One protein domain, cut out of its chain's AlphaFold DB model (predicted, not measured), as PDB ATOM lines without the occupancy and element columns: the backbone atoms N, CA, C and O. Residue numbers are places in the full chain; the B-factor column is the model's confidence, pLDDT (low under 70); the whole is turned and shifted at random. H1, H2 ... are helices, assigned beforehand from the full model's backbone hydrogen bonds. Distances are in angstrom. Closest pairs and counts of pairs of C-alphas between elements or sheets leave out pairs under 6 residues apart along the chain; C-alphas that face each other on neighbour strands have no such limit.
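This is residues 2 to 74 of the 204 residues of an uncharacterized protein of Oncopeltus fasciatus (UniProt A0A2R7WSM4). What shape is this? It is a helical hairpin with unequal arms: the shorter H2 folds back along the second half of the long H1, whose residues 2 to 13 stick out. Residues 62 to 74, with no named element, fold back after H2. How large is it? The 73 printed residues hold H1, then H2, and no named strand; the class is all helix, and the rod of 60 by 20 by 19 A is only just loose, close to extended, with a radius of gyration of the C-alphas of 16.5 A.

Where is H1? It runs 54.9 A through residues 2 to 38, from C-alpha 2 at (-0.809, 7.204, 25.653). Where is H2? It spans residues 43 to 61, 27.2 A, ending at C-alpha 61 at (23.189, 4.538, 0.620).

How do the helices meet? In this hairpin H1 touches H2 with residues 21 to 36 alone; the closest C-alphas, of Ala 32 and Gln 49, are 5.0 A apart. They run opposite ways at a shallow tilt of 21 degrees. Are the backbones bonded? O i to N i+4 pairs are within hydrogen-bond range throughout H2 and in 32 of 33 in H1.

Is it continuous? The printed part has no cut, and the link is tight. Where is confidence low? pLDDT is under 70 at residues 2 to 5, 39 to 41 and 62 to 72.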
ATOM      1  N   LYS A   2      -1.152   6.344  26.819       63.47
ATOM      2  CA  LYS A   2      -0.809   7.204  25.653       63.47
ATOM      3  C   LYS A   2       0.585   6.952  25.045       63.47
ATOM      4  O   LYS A   2       0.700   6.826  23.834       63.47
ATOM      5  N   ILE A   3       1.606   6.761  25.884       67.31
ATOM      6  CA  ILE A   3       3.005   6.570  25.445       67.31
ATOM      7  C   ILE A   3       3.190   5.288  24.605       67.31
ATOM      8  O   ILE A   3       3.929   5.284  23.625       67.31
ATOM      9  N   ALA A   4       2.479   4.204  24.938       66.12
ATOM     10  CA  ALA A   4       2.570   2.945  24.194       66.12
ATOM     11  C   ALA A   4       1.925   3.037  22.797       66.12
ATOM     12  O   ALA A   4       2.410   2.432  21.843       66.12
ATOM     13  N   PHE A   5       0.854   3.826  22.664       69.44
ATOM     14  CA  PHE A   5       0.162   4.024  21.391       69.44
ATOM     15  C   PHE A   5       0.977   4.903  20.427       69.44
ATOM     16  O   PHE A   5       1.065   4.609  19.236       69.44
ATOM     17  N   GLU A   6       1.638   5.941  20.947       72.19
ATOM     18  CA  GLU A   6       2.516   6.816  20.158       72.19
ATOM     19  C   GLU A   6       3.767   6.082  19.642       72.19
ATOM     20  O   GLU A   6       4.154   6.284  18.490       72.19
ATOM     21  N   SER A   7       4.340   5.167  20.438       71.31
ATOM     22  CA  SER A   7       5.463   4.314  20.007       71.31
ATOM     23  C   SER A   7       5.075   3.386  18.850       71.31
ATOM     24  O   SER A   7       5.753   3.352  17.825       71.31
ATOM     25  N   SER A   8       3.936   2.692  18.967       75.19
ATOM     26  CA  SER A   8       3.454   1.758  17.936       75.19
ATOM     27  C   SER A   8       3.153   2.457  16.602       75.19
ATOM     28  O   SER A   8       3.452   1.940  15.524       75.19
ATOM     29  N   PHE A   9       2.612   3.676  16.654       77.06
ATOM     30  CA  PHE A   9       2.321   4.457  15.455       77.06
ATOM     31  C   PHE A   9       3.587   4.970  14.747       77.06
ATOM     32  O   PHE A   9       3.640   5.005  13.513       77.06
ATOM     33  N   ALA A  10       4.618   5.354  15.507       75.00
ATOM     34  CA  ALA A  10       5.906   5.760  14.950       75.00
ATOM     35  C   ALA A  10       6.618   4.590  14.247       75.00
ATOM     36  O   ALA A  10       7.124   4.756  13.133       75.00
ATOM     37  N   GLU A  11       6.584   3.397  14.846       77.62
ATOM     38  CA  GLU A  11       7.137   2.166  14.270       77.62
ATOM     39  C   GLU A  11       6.439   1.783  12.958       77.62
ATOM     40  O   GLU A  11       7.106   1.573  11.943       77.62
ATOM     41  N   ALA A  12       5.101   1.798  12.926       77.12
ATOM     42  CA  ALA A  12       4.332   1.489  11.717       77.12
ATOM     43  C   ALA A  12       4.624   2.469  10.563       77.12
ATOM     44  O   ALA A  12       4.770   2.062   9.406       77.12
ATOM     45  N   LYS A  13       4.770   3.768  10.861       77.25
ATOM     46  CA  LYS A  13       5.174   4.777   9.865       77.25
ATOM     47  C   LYS A  13       6.584   4.532   9.333       77.25
ATOM     48  O   LYS A  13       6.806   4.649   8.125       77.25
ATOM     49  N   MET A  14       7.530   4.187  10.206       78.19
ATOM     50  CA  MET A  14       8.893   3.852   9.792       78.19
ATOM     51  C   MET A  14       8.926   2.600   8.912       78.19
ATOM     52  O   MET A  14       9.588   2.609   7.872       78.19
ATOM     53  N   GLN A  15       8.167   1.564   9.264       80.88
ATOM     54  CA  GLN A  15       8.106   0.317   8.507       80.88
ATOM     55  C   GLN A  15       7.459   0.506   7.127       80.88
ATOM     56  O   GLN A  15       8.005   0.047   6.124       80.88
ATOM     57  N   ASN A  16       6.369   1.274   7.032       83.00
ATOM     58  CA  ASN A  16       5.766   1.632   5.741       83.00
ATOM     59  C   ASN A  16       6.728   2.434   4.853       83.00
ATOM     60  O   ASN A  16       6.823   2.180   3.652       83.00
ATOM     61  N   SER A  17       7.491   3.362   5.439       83.25
ATOM     62  CA  SER A  17       8.524   4.116   4.719       83.25
ATOM     63  C   SER A  17       9.641   3.206   4.189       83.25
ATOM     64  O   SER A  17      10.089   3.365   3.052       83.25
ATOM     65  N   GLN A  18      10.078   2.217   4.975       82.81
ATOM     66  CA  GLN A  18      11.085   1.239   4.549       82.81
ATOM     67  C   GLN A  18      10.572   0.319   3.434       82.81
ATOM     68  O   GLN A  18      11.283   0.107   2.451       82.81
ATOM     69  N   ASN A  19       9.331  -0.160   3.533       84.94
ATOM     70  CA  ASN A  19       8.708  -0.990   2.500       84.94
ATOM     71  C   ASN A  19       8.562  -0.232   1.172       84.94
ATOM     72  O   ASN A  19       8.923  -0.755   0.120       84.94
ATOM     73  N   ALA A  20       8.133   1.034   1.211       86.12
ATOM     74  CA  ALA A  20       8.038   1.861   0.008       86.12
ATOM     75  C   ALA A  20       9.409   2.046  -0.677       86.12
ATOM     76  O   ALA A  20       9.520   1.989  -1.907       86.12
ATOM     77  N   LYS A  21      10.478   2.212   0.118       85.75
ATOM     78  CA  LYS A  21      11.857   2.276  -0.389       85.75
ATOM     79  C   LYS A  21      12.294   0.959  -1.034       85.75
ATOM     80  O   LYS A  21      12.891   1.003  -2.106       85.75
ATOM     81  N   LEU A  22      11.980  -0.186  -0.425       85.94
ATOM     82  CA  LEU A  22      12.277  -1.510  -0.989       85.94
ATOM     83  C   LEU A  22      11.597  -1.718  -2.346       85.94
ATOM     84  O   LEU A  22      12.285  -2.017  -3.319       85.94
ATOM     85  N   CYS A  23      10.291  -1.459  -2.448       88.19
ATOM     86  CA  CYS A  23       9.566  -1.573  -3.718       88.19
ATOM     87  C   CYS A  23      10.153  -0.649  -4.797       88.19
ATOM     88  O   CYS A  23      10.282  -1.033  -5.960       88.19
ATOM     89  N   THR A  24      10.567   0.563  -4.414       89.75
ATOM     90  CA  THR A  24      11.216   1.508  -5.335       89.75
ATOM     91  C   THR A  24      12.563   0.975  -5.832       89.75
ATOM     92  O   THR A  24      12.866   1.075  -7.021       89.75
ATOM     93  N   LEU A  25      13.373   0.381  -4.949       88.25
ATOM     94  CA  LEU A  25      14.653  -0.232  -5.315       88.25
ATOM     95  C   LEU A  25      14.464  -1.410  -6.278       88.25
ATOM     96  O   LEU A  25      15.147  -1.479  -7.302       88.25
ATOM     97  N   GLU A  26      13.515  -2.301  -5.987       88.25
ATOM     98  CA  GLU A  26      13.165  -3.432  -6.852       88.25
ATOM     99  C   GLU A  26      12.715  -2.963  -8.238       88.25
ATOM    100  O   GLU A  26      13.195  -3.465  -9.260       88.25
ATOM    101  N   PHE A  27      11.846  -1.950  -8.286       91.62
ATOM    102  CA  PHE A  27      11.365  -1.370  -9.533       91.62
ATOM    103  C   PHE A  27      12.502  -0.777 -10.375       91.62
ATOM    104  O   PHE A  27      12.623  -1.095 -11.563       91.62
ATOM    105  N   LEU A  28      13.357   0.058  -9.776       90.38
ATOM    106  CA  LEU A  28      14.473   0.698 -10.481       90.38
ATOM    107  C   LEU A  28      15.455  -0.337 -11.031       90.38
ATOM    108  O   LEU A  28      15.912  -0.219 -12.170       90.38
ATOM    109  N   TRP A  29      15.748  -1.378 -10.253       87.62
ATOM    110  CA  TRP A  29      16.656  -2.439 -10.666       87.62
ATOM    111  C   TRP A  29      16.093  -3.331 -11.769       87.62
ATOM    112  O   TRP A  29      16.784  -3.629 -12.750       87.62
ATOM    113  N   SER A  30      14.830  -3.736 -11.630       88.75
ATOM    114  CA  SER A  30      14.115  -4.510 -12.647       88.75
ATOM    115  C   SER A  30      14.056  -3.735 -13.963       88.75
ATOM    116  O   SER A  30      14.392  -4.271 -15.020       88.75
ATOM    117  N   SER A  31      13.757  -2.435 -13.892       90.06
ATOM    118  CA  SER A  31      13.741  -1.539 -15.051       90.06
ATOM    119  C   SER A  31      15.120  -1.433 -15.707       90.06
ATOM    120  O   SER A  31      15.248  -1.658 -16.909       90.06
ATOM    121  N   ALA A  32      16.178  -1.195 -14.923       87.31
ATOM    122  CA  ALA A  32      17.548  -1.125 -15.436       87.31
ATOM    123  C   ALA A  32      18.015  -2.440 -16.089       87.31
ATOM    124  O   ALA A  32      18.831  -2.422 -17.014       87.31
ATOM    125  N   SER A  33      17.517  -3.582 -15.615       84.25
ATOM    126  CA  SER A  33      17.828  -4.900 -16.178       84.25
ATOM    127  C   SER A  33      17.072  -5.151 -17.488       84.25
ATOM    128  O   SER A  33      17.671  -5.620 -18.455       84.25
ATOM    129  N   LYS A  34      15.788  -4.773 -17.552       86.31
ATOM    130  CA  LYS A  34      14.938  -4.921 -18.747       86.31
ATOM    131  C   LYS A  34      15.368  -4.028 -19.910       86.31
ATOM    132  O   LYS A  34      15.373  -4.490 -21.046       86.31
ATOM    133  N   VAL A  35      15.793  -2.787 -19.651       84.88
ATOM    134  CA  VAL A  35      16.289  -1.879 -20.712       84.88
ATOM    135  C   VAL A  35      17.405  -2.539 -21.535       84.88
ATOM    136  O   VAL A  35      17.448  -2.399 -22.754       84.88
ATOM    137  N   ARG A  36      18.255  -3.346 -20.888       73.56
ATOM    138  CA  ARG A  36      19.339  -4.077 -21.552       73.56
ATOM    139  C   ARG A  36      18.873  -5.284 -22.360       73.56
ATOM    140  O   ARG A  36      19.461  -5.559 -23.402       73.56
ATOM    141  N   SER A  37      17.877  -6.034 -21.884       73.94
ATOM    142  CA  SER A  37      17.427  -7.246 -22.582       73.94
ATOM    143  C   SER A  37      16.752  -6.934 -23.913       73.94
ATOM    144  O   SER A  37      16.805  -7.757 -24.819       73.94
ATOM    145  N   VAL A  38      16.133  -5.758 -24.036       76.88
ATOM    146  CA  VAL A  38      15.367  -5.388 -25.232       76.88
ATOM    147  C   VAL A  38      16.261  -4.790 -26.328       76.88
ATOM    148  O   VAL A  38      15.977  -4.971 -27.507       76.88
ATOM    149  N   PHE A  39      17.376  -4.136 -25.981       67.38
ATOM    150  CA  PHE A  39      18.162  -3.377 -26.958       67.38
ATOM    151  C   PHE A  39      19.668  -3.534 -26.729       67.38
ATOM    152  O   PHE A  39      20.258  -2.902 -25.857       67.38
ATOM    153  N   GLN A  40      20.323  -4.372 -27.532       65.06
ATOM    154  CA  GLN A  40      21.710  -4.769 -27.268       65.06
ATOM    155  C   GLN A  40      22.780  -3.706 -27.593       65.06
ATOM    156  O   GLN A  40      23.935  -3.937 -27.240       65.06
ATOM    157  N   ARG A  41      22.477  -2.581 -28.270       67.25
ATOM    158  CA  ARG A  41      23.525  -1.673 -28.810       67.25
ATOM    159  C   ARG A  41      23.165  -0.182 -28.935       67.25
ATOM    160  O   ARG A  41      23.776   0.507 -29.746       67.25
ATOM    161  N   ASN A  42      22.202   0.337 -28.174       78.31
ATOM    162  CA  ASN A  42      21.874   1.767 -28.246       78.31
ATOM    163  C   ASN A  42      22.575   2.552 -27.118       78.31
ATOM    164  O   ASN A  42      22.319   2.287 -25.943       78.31
ATOM    165  N   GLN A  43      23.462   3.491 -27.474       77.44
ATOM    166  CA  GLN A  43      24.241   4.292 -26.514       77.44
ATOM    167  C   GLN A  43      23.339   5.114 -25.584       77.44
ATOM    168  O   GLN A  43      23.596   5.179 -24.381       77.44
ATOM    169  N   ASP A  44      22.235   5.651 -26.102       80.19
ATOM    170  CA  ASP A  44      21.295   6.459 -25.317       80.19
ATOM    171  C   ASP A  44      20.625   5.640 -24.204       80.19
ATOM    172  O   ASP A  44      20.388   6.119 -23.093       80.19
ATOM    173  N   LEU A  45      20.390   4.351 -24.457       82.50
ATOM    174  CA  LEU A  45      19.811   3.443 -23.469       82.50
ATOM    175  C   LEU A  45      20.815   3.044 -22.384       82.50
ATOM    176  O   LEU A  45      20.409   2.783 -21.248       82.50
ATOM    177  N   GLU A  46      22.117   3.042 -22.687       82.62
ATOM    178  CA  GLU A  46      23.147   2.842 -21.665       82.62
ATOM    179  C   GLU A  46      23.143   4.003 -20.659       82.62
ATOM    180  O   GLU A  46      23.286   3.783 -19.452       82.62
ATOM    181  N   VAL A  47      22.919   5.236 -21.127       86.88
ATOM    182  CA  VAL A  47      22.789   6.412 -20.255       86.88
ATOM    183  C   VAL A  47      21.600   6.247 -19.309       86.88
ATOM    184  O   VAL A  47      21.775   6.359 -18.093       86.88
ATOM    185  N   ILE A  48      20.421   5.892 -19.832       88.06
ATOM    186  CA  ILE A  48      19.215   5.655 -19.019       88.06
ATOM    187  C   ILE A  48      19.463   4.541 -17.997       88.06
ATOM    188  O   ILE A  48      19.158   4.687 -16.811       88.06
ATOM    189  N   GLN A  49      20.072   3.436 -18.426       87.38
ATOM    190  CA  GLN A  49      20.405   2.325 -17.543       87.38
ATOM    191  C   GLN A  49      21.340   2.755 -16.404       87.38
ATOM    192  O   GLN A  49      21.133   2.373 -15.248       87.38
ATOM    193  N   ASN A  50      22.365   3.548 -16.712       85.25
ATOM    194  CA  ASN A  50      23.312   4.042 -15.718       85.25
ATOM    195  C   ASN A  50      22.642   4.996 -14.726       85.25
ATOM    196  O   ASN A  50      22.860   4.851 -13.525       85.25
ATOM    197  N   GLN A  51      21.771   5.891 -15.197       89.06
ATOM    198  CA  GLN A  51      21.002   6.790 -14.333       89.06
ATOM    199  C   GLN A  51      20.076   6.024 -13.379       89.06
ATOM    200  O   GLN A  51      20.007   6.343 -12.192       89.06
ATOM    201  N   LEU A  52      19.386   4.986 -13.863       89.69
ATOM    202  CA  LEU A  52      18.534   4.141 -13.017       89.69
ATOM    203  C   LEU A  52      19.349   3.421 -11.933       89.69
ATOM    204  O   LEU A  52      18.945   3.389 -10.769       89.69
ATOM    205  N   ARG A  53      20.524   2.888 -12.289       86.56
ATOM    206  CA  ARG A  53      21.440   2.237 -11.337       86.56
ATOM    207  C   ARG A  53      21.986   3.204 -10.305       86.56
ATOM    208  O   ARG A  53      22.065   2.858  -9.132       86.56
ATOM    209  N   GLU A  54      22.363   4.402 -10.725       85.88
ATOM    210  CA  GLU A  54      22.867   5.428  -9.825       85.88
ATOM    211  C   GLU A  54      21.796   5.845  -8.815       85.88
ATOM    212  O   GLU A  54      22.052   5.819  -7.611       85.88
ATOM    213  N   LYS A  55      20.566   6.109  -9.276       88.00
ATOM    214  CA  LYS A  55      19.417   6.373  -8.395       88.00
ATOM    215  C   LYS A  55      19.196   5.232  -7.404       88.00
ATOM    216  O   LYS A  55      19.032   5.480  -6.212       88.00
ATOM    217  N   CYS A  56      19.265   3.991  -7.877       86.69
ATOM    218  CA  CYS A  56      19.149   2.803  -7.040       86.69
ATOM    219  C   CYS A  56      20.246   2.742  -5.959       86.69
ATOM    220  O   CYS A  56      19.956   2.540  -4.781       86.69
ATOM    221  N   MET A  57      21.510   2.973  -6.328       84.38
ATOM    222  CA  MET A  57      22.636   2.971  -5.388       84.38
ATOM    223  C   MET A  57      22.575   4.135  -4.393       84.38
ATOM    224  O   MET A  57      22.977   3.973  -3.241       84.38
ATOM    225  N   ASN A  58      22.080   5.299  -4.812       84.69
ATOM    226  CA  ASN A  58      21.921   6.462  -3.943       84.69
ATOM    227  C   ASN A  58      20.802   6.240  -2.922       84.69
ATOM    228  O   ASN A  58      21.003   6.515  -1.743       84.69
ATOM    229  N   LEU A  59      19.673   5.655  -3.336       84.19
ATOM    230  CA  LEU A  59      18.598   5.252  -2.424       84.19
ATOM    231  C   LEU A  59      19.061   4.191  -1.416       84.19
ATOM    232  O   LEU A  59      18.699   4.263  -0.244       84.19
ATOM    233  N   ALA A  60      19.906   3.252  -1.849       79.88
ATOM    234  CA  ALA A  60      20.494   2.238  -0.977       79.88
ATOM    235  C   ALA A  60      21.453   2.829   0.078       79.88
ATOM    236  O   ALA A  60      21.528   2.326   1.197       79.88
ATOM    237  N   LYS A  61      22.196   3.893  -0.264       77.44
ATOM    238  CA  LYS A  61      23.189   4.538   0.620       77.44
ATOM    239  C   LYS A  61      22.615   5.667   1.489       77.44
ATOM    240  O   LYS A  61      23.167   5.954   2.545       77.44
ATOM    241  N   GLY A  62      21.561   6.342   1.033       60.16
ATOM    242  CA  GLY A  62      21.170   7.686   1.477       60.16
ATOM    243  C   GLY A  62      20.136   7.782   2.602       60.16
ATOM    244  O   GLY A  62      19.342   8.717   2.593       60.16
ATOM    245  N   GLY A  63      20.094   6.860   3.566       56.59
ATOM    246  CA  GLY A  63      19.148   6.955   4.687       56.59
ATOM    247  C   GLY A  63      19.798   6.708   6.042       56.59
ATOM    248  O   GLY A  63      20.585   5.775   6.180       56.59
ATOM    249  N   SER A  64      19.390   7.471   7.059       47.91
ATOM    250  CA  SER A  64      19.629   7.270   8.506       47.91
ATOM    251  C   SER A  64      18.961   5.996   9.071       47.91
ATOM    252  O   SER A  64      18.491   5.939  10.199       47.91
ATOM    253  N   GLY A  65      18.911   4.961   8.243       54.75
ATOM    254  CA  GLY A  65      18.216   3.693   8.404       54.75
ATOM    255  C   GLY A  65      18.368   2.924   7.099       54.75
ATOM    256  O   GLY A  65      17.369   2.586   6.465       54.75
ATOM    257  N   GLY A  66      19.619   2.805   6.631       57.28
ATOM    258  CA  GLY A  66      19.974   2.193   5.356       57.28
ATOM    259  C   GLY A  66      19.238   0.873   5.199       57.28
ATOM    260  O   GLY A  66      19.429  -0.053   5.984       57.28
ATOM    261  N   VAL A  67      18.348   0.819   4.213       63.16
ATOM    262  CA  VAL A  67      17.605  -0.395   3.907       63.16
ATOM    263  C   VAL A  67      18.636  -1.437   3.500       63.16
ATOM    264  O   VAL A  67      19.437  -1.193   2.594       63.16
ATOM    265  N   ASN A  68      18.655  -2.580   4.189       64.62
ATOM    266  CA  ASN A  68      19.571  -3.662   3.862       64.62
ATOM    267  C   ASN A  68      19.213  -4.207   2.473       64.62
ATOM    268  O   ASN A  68      18.355  -5.071   2.323       64.62
ATOM    269  N   CYS A  69      19.883  -3.687   1.449       62.19
ATOM    270  CA  CYS A  69      19.631  -4.029   0.054       62.19
ATOM    271  C   CYS A  69      20.121  -5.435  -0.313       62.19
ATOM    272  O   CYS A  69      20.027  -5.806  -1.479       62.19
ATOM    273  N   SER A  70      20.627  -6.218   0.649       63.56
ATOM    274  CA  SER A  70      21.034  -7.611   0.428       63.56
ATOM    275  C   SER A  70      19.893  -8.479  -0.116       63.56
ATOM    276  O   SER A  70      20.164  -9.456  -0.811       63.56
ATOM    277  N   SER A  71      18.632  -8.131   0.178       65.25
ATOM    278  CA  SER A  71      17.451  -8.806  -0.377       65.25
ATOM    279  C   SER A  71      17.210  -8.473  -1.851       65.25
ATOM    280  O   SER A  71      16.794  -9.342  -2.610       65.25
ATOM    281  N   VAL A  72      17.501  -7.237  -2.267       69.19
ATOM    282  CA  VAL A  72      17.239  -6.752  -3.632       69.19
ATOM    283  C   VAL A  72      18.408  -7.076  -4.567       69.19
ATOM    284  O   VAL A  72      18.211  -7.464  -5.719       69.19
ATOM    285  N   PHE A  73      19.645  -6.968  -4.072       72.44
ATOM    286  CA  PHE A  73      20.855  -7.322  -4.811       72.44
ATOM    287  C   PHE A  73      21.708  -8.253  -3.963       72.44
ATOM    288  O   PHE A  73      22.146  -7.890  -2.872       72.44
ATOM    289  N   GLN A  74      22.073  -9.413  -4.511       74.12
ATOM    290  CA  GLN A  74      23.204 -10.150  -3.960       74.12
ATOM    291  C   GLN A  74      24.443  -9.250  -4.070       74.12
ATOM    292  O   GLN A  74      24.874  -8.913  -5.174       74.12
TER     293      GLN A  74